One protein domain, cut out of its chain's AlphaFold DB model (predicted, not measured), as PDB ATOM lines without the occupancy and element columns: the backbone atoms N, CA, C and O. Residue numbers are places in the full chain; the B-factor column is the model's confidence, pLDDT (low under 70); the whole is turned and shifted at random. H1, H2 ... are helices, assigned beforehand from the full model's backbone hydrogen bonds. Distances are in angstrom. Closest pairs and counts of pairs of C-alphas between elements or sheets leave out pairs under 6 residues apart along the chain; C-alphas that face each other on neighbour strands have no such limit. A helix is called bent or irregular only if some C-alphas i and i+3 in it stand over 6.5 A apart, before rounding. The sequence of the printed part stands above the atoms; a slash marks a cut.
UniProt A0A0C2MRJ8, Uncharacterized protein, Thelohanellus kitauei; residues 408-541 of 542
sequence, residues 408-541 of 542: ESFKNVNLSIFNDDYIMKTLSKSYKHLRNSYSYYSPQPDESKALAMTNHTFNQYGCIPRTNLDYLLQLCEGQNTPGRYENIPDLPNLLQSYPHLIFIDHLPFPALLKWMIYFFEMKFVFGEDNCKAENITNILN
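What this domain is: This is residues 408 to 541 of the 542 residues of an uncharacterized protein of Thelohanellus kitauei (UniProt A0A0C2MRJ8). Four helices lie side by side in a staggered row, H2, H7, H3 and H4, with H7 and H3 in the middle; the short H1 crosses the far end of H7, and the short H6 packs on H3. Beyond the H4 side, residues 477 to 490 swing out as a long loop with no named element, and residues 492 to 497, nearly all of H5, stick out free. The printed part has 134 residues with eight named helices, H1 to H8 in order, and no named strand; it is all helix. It is compact, with a radius of gyration of the C-alphas of 16.5 A, yet elongated, spanning 56 by 33 by 24 A.

How they stand to each other: Start at H1, residues 408 to 414, which touches H7, residues 509 to 525, with residues 524 to 525 of H7 alone; they are about perpendicular at 75 degrees, and the closest C-alphas, of Glu 408 and Phe 524, are 6.5 A apart. Next look at H2, residues 420 to 436: with residues 427 to 434 alone it touches H7, at a shallow tilt of 7 degrees, opposite ways, closest at the C-alphas of Leu 434 and Lys 514, 7.5 A. H3, residues 446 to 461, touches H7 the same way at a shallow tilt of 22 degrees, closest at the C-alphas of Ser 448 and Phe 509, 5.5 A. H3 and H4, residues 466 to 476, form a helical hairpin at a shallow tilt of 23 degrees, closest at the C-alphas of Glu 447 and Cys 476, 5.2 A. H5, residues 491 to 496, touches no helix. H6, residues 501 to 504, touches residues 452 to 456 of H3, closest at the C-alphas of Ala 452 and Ile 504, 5.8 A. H8, residues 535 to 539, touches no helix. Every O i to N i+4 pair is within hydrogen-bond range in H2, H3, H5, H7 and H8, against 2 of 3 in H1 and 5 of 7 in H4; H6 is too short for such a pair.

Where its parts are: Find C-alpha 408 at (53.310, 33.522, -15.847), where H1 begins. H2 runs 24.4 A from C-alpha 420 at (55.836, 34.295, -29.685). H3 measures 22.5 A, H4 15.8 A and H7 22.8 A. H4 is irregular: C-alphas 467 and 470 are 7.2 A apart. H8 ends at C-alpha 539, (34.294, 39.793, -34.922).

The domain as a whole: The C-alphas farthest apart, of Ile 417 and Gly 483, are 55.6 A from each other. The printed part has no cut, and the link from H4 to H5 is long. Mean pLDDT of the printed part is 79.7; look for values under 70 at residues 408 to 409, 439 to 440, 443, 480 to 502 and 528 to 541.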
ATOM      1  N   GLU A 408      52.646  32.539 -14.971       65.06
ATOM      2  CA  GLU A 408      53.310  33.522 -15.847       65.06
ATOM      3  C   GLU A 408      54.802  33.252 -16.043       65.06
ATOM      4  O   GLU A 408      55.337  33.384 -17.143       65.06
ATOM      5  N   SER A 409      55.484  32.785 -14.993       64.62
ATOM      6  CA  SER A 409      56.890  32.386 -15.111       64.62
ATOM      7  C   SER A 409      57.084  31.173 -16.028       64.62
ATOM      8  O   SER A 409      58.188  30.942 -16.518       64.62
ATOM      9  N   PHE A 410      56.031  30.391 -16.293       72.06
ATOM     10  CA  PHE A 410      56.153  29.155 -17.052       72.06
ATOM     11  C   PHE A 410      56.096  29.356 -18.557       72.06
ATOM     12  O   PHE A 410      56.781  28.597 -19.235       72.06
ATOM     13  N   LYS A 411      55.379  30.350 -19.099       78.38
ATOM     14  CA  LYS A 411      55.472  30.644 -20.543       78.38
ATOM     15  C   LYS A 411      56.926  30.944 -20.911       78.38
ATOM     16  O   LYS A 411      57.526  30.218 -21.702       78.38
ATOM     17  N   ASN A 412      57.509  31.920 -20.215       78.56
ATOM     18  CA  ASN A 412      58.857  32.424 -20.478       78.56
ATOM     19  C   ASN A 412      59.951  31.373 -20.262       78.56
ATOM     20  O   ASN A 412      61.028  31.491 -20.828       78.56
ATOM     21  N   VAL A 413      59.703  30.357 -19.429       82.38
ATOM     22  CA  VAL A 413      60.716  29.348 -19.086       82.38
ATOM     23  C   VAL A 413      60.505  28.017 -19.805       82.38
ATOM     24  O   VAL A 413      61.477  27.340 -20.132       82.38
ATOM     25  N   ASN A 414      59.257  27.597 -20.008       87.56
ATOM     26  CA  ASN A 414      58.933  26.262 -20.510       87.56
ATOM     27  C   ASN A 414      58.491  26.270 -21.977       87.56
ATOM     28  O   ASN A 414      58.680  25.264 -22.659       87.56
ATOM     29  N   LEU A 415      57.918  27.370 -22.470       91.00
ATOM     30  CA  LEU A 415      57.486  27.509 -23.865       91.00
ATOM     31  C   LEU A 415      58.395  28.434 -24.684       91.00
ATOM     32  O   LEU A 415      58.091  28.663 -25.846       91.00
ATOM     33  N   SER A 416      59.528  28.877 -24.129       91.69
ATOM     34  CA  SER A 416      60.518  29.723 -24.819       91.69
ATOM     35  C   SER A 416      61.097  29.114 -26.097       91.69
ATOM     36  O   SER A 416      61.644  29.836 -26.915       91.69
ATOM     37  N   ILE A 417      60.960  27.798 -26.283       94.25
ATOM     38  CA  ILE A 417      61.346  27.122 -27.525       94.25
ATOM     39  C   ILE A 417      60.438  27.483 -28.709       94.25
ATOM     40  O   ILE A 417      60.776  27.184 -29.845       94.25
ATOM     41  N   PHE A 418      59.261  28.062 -28.470       93.75
ATOM     42  CA  PHE A 418      58.376  28.537 -29.527       93.75
ATOM     43  C   PHE A 418      58.503  30.048 -29.658       93.75
ATOM     44  O   PHE A 418      58.426  30.762 -28.660       93.75
ATOM     45  N   ASN A 419      58.602  30.525 -30.896       93.06
ATOM     46  CA  ASN A 419      58.485  31.946 -31.188       93.06
ATOM     47  C   ASN A 419      57.107  32.473 -30.741       93.06
ATOM     48  O   ASN A 419      56.076  31.816 -30.944       93.06
ATOM     49  N   ASP A 420      57.075  33.669 -30.153       90.25
ATOM     50  CA  ASP A 420      55.836  34.295 -29.685       90.25
ATOM     51  C   ASP A 420      54.814  34.490 -30.821       90.25
ATOM     52  O   ASP A 420      53.637  34.174 -30.643       90.25
ATOM     53  N   ASP A 421      55.234  34.891 -32.025       91.88
ATOM     54  CA  ASP A 421      54.373  34.975 -33.212       91.88
ATOM     55  C   ASP A 421      53.791  33.606 -33.585       91.88
ATOM     56  O   ASP A 421      52.635  33.509 -34.019       91.88
ATOM     57  N   TYR A 422      54.555  32.520 -33.408       93.12
ATOM     58  CA  TYR A 422      54.045  31.167 -33.634       93.12
ATOM     59  C   TYR A 422      52.964  30.792 -32.608       93.12
ATOM     60  O   TYR A 422      51.918  30.230 -32.985       93.12
ATOM     61  N   ILE A 423      53.171  31.143 -31.333       91.56
ATOM     62  CA  ILE A 423      52.164  30.991 -30.275       91.56
ATOM     63  C   ILE A 423      50.907  31.793 -30.643       91.56
ATOM     64  O   ILE A 423      49.837  31.197 -30.810       91.56
ATOM     65  N   MET A 424      51.039  33.092 -30.926       90.56
ATOM     66  CA  MET A 424      49.942  33.984 -31.335       90.56
ATOM     67  C   MET A 424      49.160  33.441 -32.531       90.56
ATOM     68  O   MET A 424      47.924  33.398 -32.547       90.56
ATOM     69  N   LYS A 425      49.869  32.973 -33.560       92.19
ATOM     70  CA  LYS A 425      49.268  32.392 -34.765       92.19
ATOM     71  C   LYS A 425      48.480  31.124 -34.445       92.19
ATOM     72  O   LYS A 425      47.408  30.905 -35.018       92.19
ATOM     73  N   THR A 426      48.985  30.288 -33.542       91.94
ATOM     74  CA  THR A 426      48.307  29.071 -33.075       91.94
ATOM     75  C   THR A 426      47.052  29.398 -32.270       91.94
ATOM     76  O   THR A 426      45.996  28.791 -32.490       91.94
ATOM     77  N   LEU A 427      47.129  30.399 -31.397       90.69
ATOM     78  CA  LEU A 427      46.000  30.898 -30.615       90.69
ATOM     79  C   LEU A 427      44.919  31.496 -31.524       90.69
ATOM     80  O   LEU A 427      43.753  31.116 -31.421       90.69
ATOM     81  N   SER A 428      45.305  32.316 -32.504       90.25
ATOM     82  CA  SER A 428      44.400  32.892 -33.509       90.25
ATOM     83  C   SER A 428      43.691  31.825 -34.354       90.25
ATOM     84  O   SER A 428      42.493  31.921 -34.629       90.25
ATOM     85  N   LYS A 429      44.395  30.758 -34.756       91.94
ATOM     86  CA  LYS A 429      43.774  29.624 -35.465       91.94
ATOM     87  C   LYS A 429      42.768  28.880 -34.594       91.94
ATOM     88  O   LYS A 429      41.695  28.521 -35.077       91.94
ATOM     89  N   SER A 430      43.104  28.672 -33.324       89.50
ATOM     90  CA  SER A 430      42.231  27.995 -32.359       89.50
ATOM     91  C   SER A 430      40.970  28.816 -32.093       89.50
ATOM     92  O   SER A 430      39.870  28.273 -32.136       89.50
ATOM     93  N   TYR A 431      41.113  30.137 -31.971       87.94
ATOM     94  CA  TYR A 431      40.004  31.087 -31.917       87.94
ATOM     95  C   TYR A 431      39.089  30.983 -33.147       87.94
ATOM     96  O   TYR A 431      37.876  30.823 -33.017       87.94
ATOM     97  N   LYS A 432      39.655  31.020 -34.364       89.19
ATOM     98  CA  LYS A 432      38.873  30.897 -35.611       89.19
ATOM     99  C   LYS A 432      38.110  29.573 -35.668       89.19
ATOM    100  O   LYS A 432      36.956  29.543 -36.083       89.19
ATOM    101  N   HIS A 433      38.743  28.486 -35.232       89.50
ATOM    102  CA  HIS A 433      38.100  27.179 -35.144       89.50
ATOM    103  C   HIS A 433      36.947  27.170 -34.131       89.50
ATOM    104  O   HIS A 433      35.871  26.654 -34.440       89.50
ATOM    105  N   LEU A 434      37.147  27.782 -32.960       86.81
ATOM    106  CA  LEU A 434      36.122  27.901 -31.927       86.81
ATOM    107  C   LEU A 434      34.903  28.682 -32.431       86.81
ATOM    108  O   LEU A 434      33.779  28.203 -32.295       86.81
ATOM    109  N   ARG A 435      35.127  29.824 -33.095       84.44
ATOM    110  CA  ARG A 435      34.066  30.631 -33.717       84.44
ATOM    111  C   ARG A 435      33.245  29.818 -34.719       84.44
ATOM    112  O   ARG A 435      32.022  29.811 -34.655       84.44
ATOM    113  N   ASN A 436      33.915  29.104 -35.620       85.19
ATOM    114  CA  ASN A 436      33.244  28.360 -36.691       85.19
ATOM    115  C   ASN A 436      32.473  27.129 -36.188       85.19
ATOM    116  O   ASN A 436      31.657  26.583 -36.926       85.19
ATOM    117  N   SER A 437      32.738  26.672 -34.962       80.31
ATOM    118  CA  SER A 437      32.096  25.479 -34.400       80.31
ATOM    119  C   SER A 437      30.661  25.734 -33.920       80.31
ATOM    120  O   SER A 437      29.935  24.774 -33.675       80.31
ATOM    121  N   TYR A 438      30.236  26.999 -33.799       76.94
ATOM    122  CA  TYR A 438      28.956  27.366 -33.189       76.94
ATOM    123  C   TYR A 438      28.205  28.408 -34.022       76.94
ATOM    124  O   TYR A 438      28.245  29.600 -33.740       76.94
ATOM    125  N   SER A 439      27.505  27.938 -35.058       68.88
ATOM    126  CA  SER A 439      26.595  28.752 -35.880       68.88
ATOM    127  C   SER A 439      25.113  28.557 -35.536       68.88
ATOM    128  O   SER A 439      24.255  29.155 -36.180       68.88
ATOM    129  N   TYR A 440      24.790  27.685 -34.576       69.12
ATOM    130  CA  TYR A 440      23.413  27.300 -34.276       69.12
ATOM    131  C   TYR A 440      22.898  28.005 -33.025       69.12
ATOM    132  O   TYR A 440      23.437  27.825 -31.934       69.12
ATOM    133  N   TYR A 441      21.830  28.778 -33.209       70.75
ATOM    134  CA  TYR A 441      21.083  29.430 -32.141       70.75
ATOM    135  C   TYR A 441      20.167  28.413 -31.454       70.75
ATOM    136  O   TYR A 441      19.386  27.730 -32.116       70.75
ATOM    137  N   SER A 442      20.233  28.338 -30.127       73.88
ATOM    138  CA  SER A 442      19.232  27.645 -29.311       73.88
ATOM    139  C   SER A 442      18.904  28.516 -28.105       73.88
ATOM    140  O   SER A 442      19.846  29.041 -27.507       73.88
ATOM    141  N   PRO A 443      17.624  28.641 -27.701       68.19
ATOM    142  CA  PRO A 443      17.267  29.229 -26.415       68.19
ATOM    143  C   PRO A 443      18.087  28.565 -25.309       68.19
ATOM    144  O   PRO A 443      18.247  27.340 -25.315       68.19
ATOM    145  N   GLN A 444      18.647  29.375 -24.416       71.75
ATOM    146  CA  GLN A 444      19.547  28.912 -23.369       71.75
ATOM    147  C   GLN A 444      18.936  29.119 -21.979       71.75
ATOM    148  O   GLN A 444      18.161  30.058 -21.795       71.75
ATOM    149  N   PRO A 445      19.286  28.263 -21.005       81.50
ATOM    150  CA  PRO A 445      18.931  28.464 -19.606       81.50
ATOM    151  C   PRO A 445      19.671  29.675 -19.003       81.50
ATOM    152  O   PRO A 445      20.682  30.133 -19.547       81.50
ATOM    153  N   ASP A 446      19.184  30.183 -17.869       84.69
ATOM    154  CA  ASP A 446      19.730  31.373 -17.194       84.69
ATOM    155  C   ASP A 446      21.225  31.230 -16.843       84.69
ATOM    156  O   ASP A 446      21.991  32.196 -16.930       84.69
ATOM    157  N   GLU A 447      21.683  30.014 -16.533       87.44
ATOM    158  CA  GLU A 447      23.088  29.713 -16.242       87.44
ATOM    159  C   GLU A 447      24.017  30.009 -17.428       87.44
ATOM    160  O   GLU A 447      25.148  30.464 -17.230       87.44
ATOM    161  N   SER A 448      23.553  29.802 -18.666       89.19
ATOM    162  CA  SER A 448      24.322  30.157 -19.863       89.19
ATOM    163  C   SER A 448      24.488  31.668 -19.972       89.19
ATOM    164  O   SER A 448      25.577  32.138 -20.288       89.19
ATOM    165  N   LYS A 449      23.451  32.446 -19.642       89.81
ATOM    166  CA  LYS A 449      23.540  33.911 -19.641       89.81
ATOM    167  C   LYS A 449      24.520  34.401 -18.571       89.81
ATOM    168  O   LYS A 449      25.368  35.248 -18.844       89.81
ATOM    169  N   ALA A 450      24.483  33.813 -17.373       92.56
ATOM    170  CA  ALA A 450      25.456  34.123 -16.327       92.56
ATOM    171  C   ALA A 450      26.897  33.795 -16.753       92.56
ATOM    172  O   ALA A 450      27.799  34.612 -16.548       92.56
ATOM    173  N   LEU A 451      27.124  32.641 -17.391       94.06
ATOM    174  CA  LEU A 451      28.445  32.262 -17.897       94.06
ATOM    175  C   LEU A 451      28.900  33.156 -19.063       94.06
ATOM    176  O   LEU A 451      30.067  33.532 -19.112       94.06
ATOM    177  N   ALA A 452      28.000  33.537 -19.970       91.38
ATOM    178  CA  ALA A 452      28.275  34.468 -21.064       91.38
ATOM    179  C   ALA A 452      28.771  35.823 -20.542       91.38
ATOM    180  O   ALA A 452      29.846  36.290 -20.933       91.38
ATOM    181  N   MET A 453      28.044  36.412 -19.589       90.44
ATOM    182  CA  MET A 453      28.423  37.682 -18.966       90.44
ATOM    183  C   MET A 453      29.706  37.563 -18.132       90.44
ATOM    184  O   MET A 453      30.547  38.465 -18.148       90.44
ATOM    185  N   THR A 454      29.895  36.429 -17.453       93.75
ATOM    186  CA  THR A 454      31.132  36.109 -16.725       93.75
ATOM    187  C   THR A 454      32.329  36.054 -17.668       93.75
ATOM    188  O   THR A 454      33.329  36.724 -17.428       93.75
ATOM    189  N   ASN A 455      32.216  35.326 -18.781       92.56
ATOM    190  CA  ASN A 455      33.253  35.217 -19.806       92.56
ATOM    191  C   ASN A 455      33.606  36.572 -20.415       92.56
ATOM    192  O   ASN A 455      34.784  36.878 -20.594       92.56
ATOM    193  N   HIS A 456      32.593  37.383 -20.720       88.88
ATOM    194  CA  HIS A 456      32.786  38.728 -21.246       88.88
ATOM    195  C   HIS A 456      33.579  39.602 -20.264       88.88
ATOM    196  O   HIS A 456      34.633  40.134 -20.620       88.88
ATOM    197  N   THR A 457      33.116  39.670 -19.012       90.31
ATOM    198  CA  THR A 457      33.760  40.451 -17.947       90.31
ATOM    199  C   THR A 457      35.192  39.966 -17.714       90.31
ATOM    200  O   THR A 457      36.131  40.760 -17.703       90.31
ATOM    201  N   PHE A 458      35.393  38.649 -17.627       91.56
ATOM    202  CA  PHE A 458      36.709  38.049 -17.447       91.56
ATOM    203  C   PHE A 458      37.661  38.341 -18.616       91.56
ATOM    204  O   PHE A 458      38.821  38.690 -18.397       91.56
ATOM    205  N   ASN A 459      37.197  38.264 -19.864       89.12
ATOM    206  CA  ASN A 459      38.022  38.604 -21.022       89.12
ATOM    207  C   ASN A 459      38.470  40.077 -20.995       89.12
ATOM    208  O   ASN A 459      39.640  40.367 -21.271       89.12
ATOM    209  N   GLN A 460      37.559  40.988 -20.641       85.44
ATOM    210  CA  GLN A 460      37.795  42.433 -20.656       85.44
ATOM    211  C   GLN A 460      38.676  42.916 -19.497       85.44
ATOM    212  O   GLN A 460      39.580  43.725 -19.721       85.44
ATOM    213  N   TYR A 461      38.417  42.424 -18.284       87.69
ATOM    214  CA  TYR A 461      39.012  42.946 -17.049       87.69
ATOM    215  C   TYR A 461      39.959  41.962 -16.347       87.69
ATOM    216  O   TYR A 461      40.667  42.353 -15.429       87.69
ATOM    217  N   GLY A 462      39.973  40.678 -16.726       88.88
ATOM    218  CA  GLY A 462      40.742  39.630 -16.031       88.88
ATOM    219  C   GLY A 462      40.175  39.216 -14.661       88.88
ATOM    220  O   GLY A 462      40.624  38.233 -14.072       88.88
ATOM    221  N   CYS A 463      39.160  39.922 -14.170       92.75
ATOM    222  CA  CYS A 463      38.442  39.679 -12.921       92.75
ATOM    223  C   CYS A 463      36.972  40.114 -13.071       92.75
ATOM    224  O   CYS A 463      36.581  40.615 -14.127       92.75
ATOM    225  N   ILE A 464      36.151  39.911 -12.038       94.31
ATOM    226  CA  ILE A 464      34.779  40.434 -11.982       94.31
ATOM    227  C   ILE A 464      34.725  41.550 -10.931       94.31
ATOM    228  O   ILE A 464      34.830  41.247  -9.737       94.31
ATOM    229  N   PRO A 465      34.512  42.817 -11.347       91.81
ATOM    230  CA  PRO A 465      34.359  43.934 -10.424       91.81
ATOM    231  C   PRO A 465      33.236  43.690  -9.419       91.81
ATOM    232  O   PRO A 465      32.196  43.116  -9.755       91.81
ATOM    233  N   ARG A 466      33.404  44.193  -8.191       91.94
ATOM    234  CA  ARG A 466      32.415  44.025  -7.113       91.94
ATOM    235  C   ARG A 466      31.022  44.532  -7.505       91.94
ATOM    236  O   ARG A 466      30.030  43.936  -7.104       91.94
ATOM    237  N   THR A 467      30.958  45.573  -8.334       90.88
ATOM    238  CA  THR A 467      29.714  46.143  -8.876       90.88
ATOM    239  C   THR A 467      28.898  45.150  -9.705       90.88
ATOM    240  O   THR A 467      27.680  45.281  -9.782       90.88
ATOM    241  N   ASN A 468      29.543  44.142 -10.303       90.31
ATOM    242  CA  ASN A 468      28.896  43.160 -11.175       90.31
ATOM    243  C   ASN A 468      28.563  41.850 -10.438       90.31
ATOM    244  O   ASN A 468      27.768  41.055 -10.939       90.31
ATOM    245  N   LEU A 469      29.161  41.616  -9.263       94.06
ATOM    246  CA  LEU A 469      29.077  40.349  -8.531       94.06
ATOM    247  C   LEU A 469      27.635  39.976  -8.170       94.06
ATOM    248  O   LEU A 469      27.169  38.899  -8.540       94.06
ATOM    249  N   ASP A 470      26.920  40.868  -7.480       93.25
ATOM    250  CA  ASP A 470      25.567  40.577  -6.989       93.25
ATOM    251  C   ASP A 470      24.596  40.301  -8.141       93.25
ATOM    252  O   ASP A 470      23.761  39.401  -8.057       93.25
ATOM    253  N   TYR A 471      24.748  41.032  -9.247       90.44
ATOM    254  CA  TYR A 471      23.952  40.835 -10.452       90.44
ATOM    255  C   TYR A 471      24.223  39.464 -11.099       90.44
ATOM    256  O   TYR A 471      23.280  38.728 -11.396       90.44
ATOM    257  N   LEU A 472      25.494  39.080 -11.276       91.69
ATOM    258  CA  LEU A 472      25.853  37.784 -11.865       91.69
ATOM    259  C   LEU A 472      25.414  36.607 -10.984       91.69
ATOM    260  O   LEU A 472      24.956  35.586 -11.500       91.69
ATOM    261  N   LEU A 473      25.502  36.755  -9.659       94.56
ATOM    262  CA  LEU A 473      25.004  35.755  -8.716       94.56
ATOM    263  C   LEU A 473      23.478  35.624  -8.779       94.56
ATOM    264  O   LEU A 473      22.979  34.503  -8.822       94.56
ATOM    265  N   GLN A 474      22.734  36.734  -8.841       92.31
ATOM    266  CA  GLN A 474      21.273  36.699  -9.003       92.31
ATOM    267  C   GLN A 474      20.857  36.017 -10.310       92.31
ATOM    268  O   GLN A 474      19.918  35.217 -10.313       92.31
ATOM    269  N   LEU A 475      21.589  36.282 -11.395       90.19
ATOM    270  CA  LEU A 475      21.361  35.652 -12.692       90.19
ATOM    271  C   LEU A 475      21.608  34.136 -12.640       90.19
ATOM    272  O   LEU A 475      20.790  33.363 -13.126       90.19
ATOM    273  N   CYS A 476      22.672  33.699 -11.959       92.06
ATOM    274  CA  CYS A 476      22.917  32.281 -11.670       92.06
ATOM    275  C   CYS A 476      21.802  31.623 -10.849       92.06
ATOM    276  O   CYS A 476      21.575  30.420 -10.965       92.06
ATOM    277  N   GLU A 477      21.130  32.371  -9.972       92.69
ATOM    278  CA  GLU A 477      20.062  31.825  -9.136       92.69
ATOM    279  C   GLU A 477      18.716  31.685  -9.873       92.69
ATOM    280  O   GLU A 477      17.789  31.106  -9.305       92.69
ATOM    281  N   GLY A 478      18.610  32.149 -11.126       87.88
ATOM    282  CA  GLY A 478      17.367  32.129 -11.911       87.88
ATOM    283  C   GLY A 478      16.322  33.130 -11.407       87.88
ATOM    284  O   GLY A 478      15.133  33.023 -11.710       87.88
ATOM    285  N   GLN A 479      16.736  34.110 -10.595       82.31
ATOM    286  CA  GLN A 479      15.850  35.137 -10.047       82.31
ATOM    287  C   GLN A 479      15.686  36.287 -11.045       82.31
ATOM    288  O   GLN A 479      16.041  37.429 -10.766       82.31
ATOM    289  N   ASN A 480      15.113  35.997 -12.215       65.38
ATOM    290  CA  ASN A 480      14.687  37.020 -13.168       65.38
ATOM    291  C   ASN A 480      13.411  37.698 -12.644       65.38
ATOM    292  O   ASN A 480      12.318  37.459 -13.150       65.38
ATOM    293  N   THR A 481      13.507  38.517 -11.593       66.38
ATOM    294  CA  THR A 481      12.392  39.393 -11.207       66.38
ATOM    295  C   THR A 481      12.459  40.663 -12.057       66.38
ATOM    296  O   THR A 481      13.325  41.500 -11.788       66.38
ATOM    297  N   PRO A 482      11.573  40.852 -13.057       58.09
ATOM    298  CA  PRO A 482      11.652  41.966 -14.008       58.09
ATOM    299  C   PRO A 482      11.577  43.373 -13.382       58.09
ATOM    300  O   PRO A 482      11.846  44.341 -14.074       58.09
ATOM    301  N   GLY A 483      11.281  43.511 -12.082       65.50
ATOM    302  CA  GLY A 483      11.168  44.805 -11.393       65.50
ATOM    303  C   GLY A 483      12.370  45.255 -10.550       65.50
ATOM    304  O   GLY A 483      12.297  46.319  -9.946       65.50
ATOM    305  N   ARG A 484      13.460  44.476 -10.439       60.16
ATOM    306  CA  ARG A 484      14.600  44.834  -9.557       60.16
ATOM    307  C   ARG A 484      15.799  45.463 -10.272       60.16
ATOM    308  O   ARG A 484      16.671  46.009  -9.604       60.16
ATOM    309  N   TYR A 485      15.834  45.413 -11.603       58.75
ATOM    310  CA  TYR A 485      16.986  45.853 -12.400       58.75
ATOM    311  C   TYR A 485      17.006  47.356 -12.708       58.75
ATOM    312  O   TYR A 485      18.061  47.879 -13.050       58.75
ATOM    313  N   GLU A 486      15.887  48.066 -12.537       59.25
ATOM    314  CA  GLU A 486      15.797  49.512 -12.816       59.25
ATOM    315  C   GLU A 486      16.609  50.379 -11.837       59.25
ATOM    316  O   GLU A 486      16.902  51.532 -12.133       59.25
ATOM    317  N   ASN A 487      17.033  49.817 -10.700       61.38
ATOM    318  CA  ASN A 487      17.761  50.547  -9.659       61.38
ATOM    319  C   ASN A 487      19.275  50.286  -9.639       61.38
ATOM    320  O   ASN A 487      19.943  50.788  -8.739       61.38
ATOM    321  N   ILE A 488      19.831  49.504 -10.577       63.03
ATOM    322  CA  ILE A 488      21.291  49.370 -10.708       63.03
ATOM    323  C   ILE A 488      21.761  50.507 -11.626       63.03
ATOM    324  O   ILE A 488      21.534  50.405 -12.834       63.03
ATOM    325  N   PRO A 489      22.393  51.577 -11.099       58.72
ATOM    326  CA  PRO A 489      22.571  52.844 -11.820       58.72
ATOM    327  C   PRO A 489      23.358  52.736 -13.137       58.72
ATOM    328  O   PRO A 489      23.232  53.608 -13.990       58.72
ATOM    329  N   ASP A 490      24.106  51.646 -13.336       64.19
ATOM    330  CA  ASP A 490      25.012  51.466 -14.475       64.19
ATOM    331  C   ASP A 490      24.677  50.276 -15.392       64.19
ATOM    332  O   ASP A 490      25.284  50.132 -16.453       64.19
ATOM    333  N   LEU A 491      23.703  49.423 -15.047       62.72
ATOM    334  CA  LEU A 491      23.400  48.221 -15.842       62.72
ATOM    335  C   LEU A 491      22.851  48.538 -17.252       62.72
ATOM    336  O   LEU A 491      23.290  47.894 -18.208       62.72
ATOM    337  N   PRO A 492      21.953  49.529 -17.443       62.44
ATOM    338  CA  PRO A 492      21.493  49.913 -18.778       62.44
ATOM    339  C   PRO A 492      22.633  50.445 -19.650       62.44
ATOM    340  O   PRO A 492      22.711  50.098 -20.826       62.44
ATOM    341  N   ASN A 493      23.568  51.200 -19.062       66.94
ATOM    342  CA  ASN A 493      24.767  51.671 -19.756       66.94
ATOM    343  C   ASN A 493      25.676  50.495 -20.142       66.94
ATOM    344  O   ASN A 493      26.232  50.488 -21.237       66.94
ATOM    345  N   LEU A 494      25.779  49.468 -19.292       65.69
ATOM    346  CA  LEU A 494      26.581  48.263 -19.533       65.69
ATOM    347  C   LEU A 494      25.935  47.279 -20.522       65.69
ATOM    348  O   LEU A 494      26.632  46.465 -21.106       65.69
ATOM    349  N   LEU A 495      24.626  47.337 -20.757       64.88
ATOM    350  CA  LEU A 495      23.970  46.564 -21.822       64.88
ATOM    351  C   LEU A 495      23.935  47.340 -23.146       64.88
ATOM    352  O   LEU A 495      24.138  46.754 -24.207       64.88
ATOM    353  N   GLN A 496      23.746  48.662 -23.100       69.31
ATOM    354  CA  GLN A 496      23.749  49.519 -24.293       69.31
ATOM    355  C   GLN A 496      25.150  49.721 -24.880       69.31
ATOM    356  O   GLN A 496      25.288  49.833 -26.096       69.31
ATOM    357  N   SER A 497      26.196  49.722 -24.049       67.94
ATOM    358  CA  SER A 497      27.578  49.892 -24.523       67.94
ATOM    359  C   SER A 497      28.131  48.655 -25.244       67.94
ATOM    360  O   SER A 497      29.189  48.738 -25.865       67.94
ATOM    361  N   TYR A 498      27.437  47.511 -25.183       66.38
ATOM    362  CA  TYR A 498      27.949  46.238 -25.693       66.38
ATOM    363  C   TYR A 498      26.871  45.461 -26.473       66.38
ATOM    364  O   TYR A 498      26.428  44.401 -26.025       66.38
ATOM    365  N   PRO A 499      26.492  45.913 -27.688       64.50
ATOM    366  CA  PRO A 499      25.551  45.196 -28.567       64.50
ATOM    367  C   PRO A 499      25.973  43.742 -28.862       64.50
ATOM    368  O   PRO A 499      25.165  42.893 -29.223       64.50
ATOM    369  N   HIS A 500      27.246  43.435 -28.639       65.88
ATOM    370  CA  HIS A 500      27.877  42.129 -28.764       65.88
ATOM    371  C   HIS A 500      27.456  41.085 -27.728       65.88
ATOM    372  O   HIS A 500      27.560  39.891 -28.016       65.88
ATOM    373  N   LEU A 501      26.985  41.498 -26.542       66.19
ATOM    374  CA  LEU A 501      26.496  40.548 -25.533       66.19
ATOM    375  C   LEU A 501      25.333  39.713 -26.075       66.19
ATOM    376  O   LEU A 501      25.248  38.526 -25.775       66.19
ATOM    377  N   ILE A 502      24.519  40.307 -26.956       66.00
ATOM    378  CA  ILE A 502      23.373  39.651 -27.593       66.00
ATOM    379  C   ILE A 502      23.812  38.355 -28.286       66.00
ATOM    380  O   ILE A 502      23.123  37.350 -28.197       66.00
ATOM    381  N   PHE A 503      24.986  38.325 -28.925       71.00
ATOM    382  CA  PHE A 503      25.445  37.123 -29.619       71.00
ATOM    383  C   PHE A 503      25.971  36.041 -28.665       71.00
ATOM    384  O   PHE A 503      25.714  34.855 -28.874       71.00
ATOM    385  N   ILE A 504      26.710  36.428 -27.619       71.50
ATOM    386  CA  ILE A 504      27.301  35.471 -26.668       71.50
ATOM    387  C   ILE A 504      26.199  34.792 -25.844       71.50
ATOM    388  O   ILE A 504      26.274  33.586 -25.615       71.50
ATOM    389  N   ASP A 505      25.142  35.526 -25.491       74.50
ATOM    390  CA  ASP A 505      23.994  35.015 -24.730       74.50
ATOM    391  C   ASP A 505      23.209  33.912 -25.471       74.50
ATOM    392  O   ASP A 505      22.431  33.175 -24.865       74.50
ATOM    393  N   HIS A 506      23.425  33.759 -26.781       83.00
ATOM    394  CA  HIS A 506      22.797  32.722 -27.599       83.00
ATOM    395  C   HIS A 506      23.662  31.477 -27.824       83.00
ATOM    396  O   HIS A 506      23.204  30.512 -28.445       83.00
ATOM    397  N   LEU A 507      24.906  31.477 -27.341       86.69
ATOM    398  CA  LEU A 507      25.797  30.337 -27.496       86.69
ATOM    399  C   LEU A 507      25.385  29.186 -26.566       86.69
ATOM    400  O   LEU A 507      25.057  29.417 -25.401       86.69
ATOM    401  N   PRO A 508      25.451  27.927 -27.033       89.50
ATOM    402  CA  PRO A 508      25.164  26.786 -26.179       89.50
ATOM    403  C   PRO A 508      26.185  26.692 -25.042       89.50
ATOM    404  O   PRO A 508      27.355  27.032 -25.220       89.50
ATOM    405  N   PHE A 509      25.770  26.181 -23.882       90.12
ATOM    406  CA  PHE A 509      26.641  26.076 -22.705       90.12
ATOM    407  C   PHE A 509      28.040  25.467 -22.987       90.12
ATOM    408  O   PHE A 509      29.036  26.061 -22.569       90.12
ATOM    409  N   PRO A 510      28.197  24.380 -23.780       91.31
ATOM    410  CA  PRO A 510      29.522  23.861 -24.150       91.31
ATOM    411  C   PRO A 510      30.382  24.845 -24.957       91.31
ATOM    412  O   PRO A 510      31.610  24.836 -24.857       91.31
ATOM    413  N   ALA A 511      29.767  25.715 -25.761       90.62
ATOM    414  CA  ALA A 511      30.482  26.780 -26.458       90.62
ATOM    415  C   ALA A 511      31.011  27.819 -25.476       90.62
ATOM    416  O   ALA A 511      32.177  28.202 -25.564       90.62
ATOM    417  N   LEU A 512      30.182  28.228 -24.515       92.50
ATOM    418  CA  LEU A 512      30.574  29.155 -23.458       92.50
ATOM    419  C   LEU A 512      31.694  28.579 -22.584       92.50
ATOM    420  O   LEU A 512      32.635  29.300 -22.259       92.50
ATOM    421  N   LEU A 513      31.666  27.280 -22.275       93.75
ATOM    422  CA  LEU A 513      32.778  26.607 -21.597       93.75
ATOM    423  C   LEU A 513      34.067  26.645 -22.421       93.75
ATOM    424  O   LEU A 513      35.123  26.967 -21.883       93.75
ATOM    425  N   LYS A 514      34.008  26.365 -23.729       93.38
ATOM    426  CA  LYS A 514      35.200  26.459 -24.587       93.38
ATOM    427  C   LYS A 514      35.752  27.882 -24.661       93.38
ATOM    428  O   LYS A 514      36.968  28.038 -24.695       93.38
ATOM    429  N   TRP A 515      34.891  28.899 -24.663       92.31
ATOM    430  CA  TRP A 515      35.312  30.301 -24.579       92.31
ATOM    431  C   TRP A 515      35.977  30.623 -23.243       92.31
ATOM    432  O   TRP A 515      37.045  31.227 -23.240       92.31
ATOM    433  N   MET A 516      35.397  30.169 -22.131       94.25
ATOM    434  CA  MET A 516      35.984  30.304 -20.796       94.25
ATOM    435  C   MET A 516      37.386  29.686 -20.749       94.25
ATOM    436  O   MET A 516      38.345  30.361 -20.380       94.25
ATOM    437  N   ILE A 517      37.506  28.427 -21.188       94.81
ATOM    438  CA  ILE A 517      38.771  27.687 -21.255       94.81
ATOM    439  C   ILE A 517      39.770  28.442 -22.130       94.81
ATOM    440  O   ILE A 517      40.895  28.667 -21.704       94.81
ATOM    441  N   TYR A 518      39.349  28.893 -23.316       93.00
ATOM    442  CA  TYR A 518      40.195  29.667 -24.218       93.00
ATOM    443  C   TYR A 518      40.719  30.944 -23.548       93.00
ATOM    444  O   TYR A 518      41.926  31.164 -23.538       93.00
ATOM    445  N   PHE A 519      39.854  31.765 -22.941       91.25
ATOM    446  CA  PHE A 519      40.286  32.992 -22.262       91.25
ATOM    447  C   PHE A 519      41.221  32.708 -21.094       91.25
ATOM    448  O   PHE A 519      42.188  33.441 -20.891       91.25
ATOM    449  N   PHE A 520      40.950  31.644 -20.343       91.19
ATOM    450  CA  PHE A 520      41.815  31.238 -19.251       91.19
ATOM    451  C   PHE A 520      43.189  30.806 -19.781       91.19
ATOM    452  O   PHE A 520      44.208  31.317 -19.334       91.19
ATOM    453  N   GLU A 521      43.231  29.902 -20.761       90.69
ATOM    454  CA  GLU A 521      44.470  29.401 -21.362       90.69
ATOM    455  C   GLU A 521      45.310  30.545 -21.954       90.69
ATOM    456  O   GLU A 521      46.509  30.623 -21.693       90.69
ATOM    457  N   MET A 522      44.676  31.473 -22.676       88.19
ATOM    458  CA  MET A 522      45.312  32.679 -23.221       88.19
ATOM    459  C   MET A 522      45.991  33.521 -22.134       88.19
ATOM    460  O   MET A 522      47.169  33.852 -22.248       88.19
ATOM    461  N   LYS A 523      45.249  33.861 -21.074       86.12
ATOM    462  CA  LYS A 523      45.727  34.778 -20.033       86.12
ATOM    463  C   LYS A 523      46.725  34.112 -19.086       86.12
ATOM    464  O   LYS A 523      47.741  34.706 -18.761       86.12
ATOM    465  N   PHE A 524      46.457  32.878 -18.661       82.94
ATOM    466  CA  PHE A 524      47.209  32.227 -17.585       82.94
ATOM    467  C   PHE A 524      48.252  31.221 -18.068       82.94
ATOM    468  O   PHE A 524      49.278  31.064 -17.417       82.94
ATOM    469  N   VAL A 525      48.014  30.510 -19.173       85.50
ATOM    470  CA  VAL A 525      48.945  29.462 -19.636       85.50
ATOM    471  C   VAL A 525      49.926  30.019 -20.661       85.50
ATOM    472  O   VAL A 525      51.118  29.717 -20.600       85.50
ATOM    473  N   PHE A 526      49.439  30.850 -21.581       85.56
ATOM    474  CA  PHE A 526      50.240  31.424 -22.663       85.56
ATOM    475  C   PHE A 526      50.664  32.878 -22.414       85.56
ATOM    476  O   PHE A 526      51.321  33.456 -23.276       85.56
ATOM    477  N   GLY A 527      50.372  33.425 -21.225       73.00
ATOM    478  CA  GLY A 527      51.000  34.625 -20.654       73.00
ATOM    479  C   GLY A 527      50.938  35.860 -21.547       73.00
ATOM    480  O   GLY A 527      51.973  36.438 -21.875       73.00
ATOM    481  N   GLU A 528      49.742  36.231 -21.996       69.06
ATOM    482  CA  GLU A 528      49.531  37.463 -22.756       69.06
ATOM    483  C   GLU A 528      48.746  38.488 -21.938       69.06
ATOM    484  O   GLU A 528      47.527  38.620 -22.072       69.06
ATOM    485  N   ASP A 529      49.469  39.264 -21.130       64.50
ATOM    486  CA  ASP A 529      48.899  40.304 -20.258       64.50
ATOM    487  C   ASP A 529      48.131  41.374 -21.051       64.50
ATOM    488  O   ASP A 529      47.140  41.935 -20.580       64.50
ATOM    489  N   ASN A 530      48.560  41.623 -22.294       62.44
ATOM    490  CA  ASN A 530      47.978  42.631 -23.179       62.44
ATOM    491  C   ASN A 530      46.948  42.077 -24.170       62.44
ATOM    492  O   ASN A 530      46.302  42.869 -24.858       62.44
ATOM    493  N   CYS A 531      46.729  40.759 -24.238       58.75
ATOM    494  CA  CYS A 531      45.634  40.226 -25.044       58.75
ATOM    495  C   CYS A 531      44.321  40.363 -24.285       58.75
ATOM    496  O   CYS A 531      43.710  39.414 -23.783       58.75
ATOM    497  N   LYS A 532      43.810  41.592 -24.287       63.78
ATOM    498  CA  LYS A 532      42.385  41.741 -24.535       63.78
ATOM    499  C   LYS A 532      42.160  41.100 -25.894       63.78
ATOM    500  O   LYS A 532      42.840  41.436 -26.861       63.78
ATOM    501  N   ALA A 533      41.222  40.168 -25.996       56.31
ATOM    502  CA  ALA A 533      40.725  39.792 -27.305       56.31
ATOM    503  C   ALA A 533      39.914  40.989 -27.843       56.31
ATOM    504  O   ALA A 533      38.691  40.932 -27.918       56.31
ATOM    505  N   GLU A 534      40.590  42.104 -28.166       53.69
ATOM    506  CA  GLU A 534      40.021  43.354 -28.702       53.69
ATOM    507  C   GLU A 534      39.236  43.075 -29.991       53.69
ATOM    508  O   GLU A 534      38.336  43.813 -30.382       53.69
ATOM    509  N   ASN A 535      39.512  41.922 -30.598       50.69
ATOM    510  CA  ASN A 535      38.811  41.394 -31.742       50.69
ATOM    511  C   ASN A 535      37.511  40.639 -31.448       50.69
ATOM    512  O   ASN A 535      36.809  40.384 -32.411       50.69
ATOM    513  N   ILE A 536      37.117  40.304 -30.211       51.12
ATOM    514  CA  ILE A 536      35.763  39.740 -29.994       51.12
ATOM    515  C   ILE A 536      34.712  40.749 -30.464       51.12
ATOM    516  O   ILE A 536      33.799  40.399 -31.205       51.12
ATOM    517  N   THR A 537      34.916  42.019 -30.124       47.59
ATOM    518  CA  THR A 537      34.073  43.157 -30.498       47.59
ATOM    519  C   THR A 537      34.011  43.332 -32.024       47.59
ATOM    520  O   THR A 537      32.933  43.350 -32.609       47.59
ATOM    521  N   ASN A 538      35.160  43.336 -32.713       49.78
ATOM    522  CA  ASN A 538      35.211  43.464 -34.180       49.78
ATOM    523  C   ASN A 538      34.660  42.240 -34.933       49.78
ATOM    524  O   ASN A 538      34.264  42.345 -36.089       49.78
ATOM    525  N   ILE A 539      34.647  41.071 -34.296       46.69
ATOM    526  CA  ILE A 539      34.294  39.793 -34.922       46.69
ATOM    527  C   ILE A 539      32.822  39.437 -34.719       46.69
ATOM    528  O   ILE A 539      32.264  38.718 -35.541       46.69
ATOM    529  N   LEU A 540      32.180  39.967 -33.679       46.12
ATOM    530  CA  LEU A 540      30.733  39.882 -33.480       46.12
ATOM    531  C   LEU A 540      29.944  40.873 -34.365       46.12
ATOM    532  O   LEU A 540      28.722  40.795 -34.406       46.12
ATOM    533  N   ASN A 541      30.636  41.771 -35.079       44.59
ATOM    534  CA  ASN A 541      30.068  42.687 -36.082       44.59
ATOM    535  C   ASN A 541      30.071  42.131 -37.527       44.59
ATOM    536  O   ASN A 541      29.648  42.838 -38.440       44.59
TER     537      ASN A 541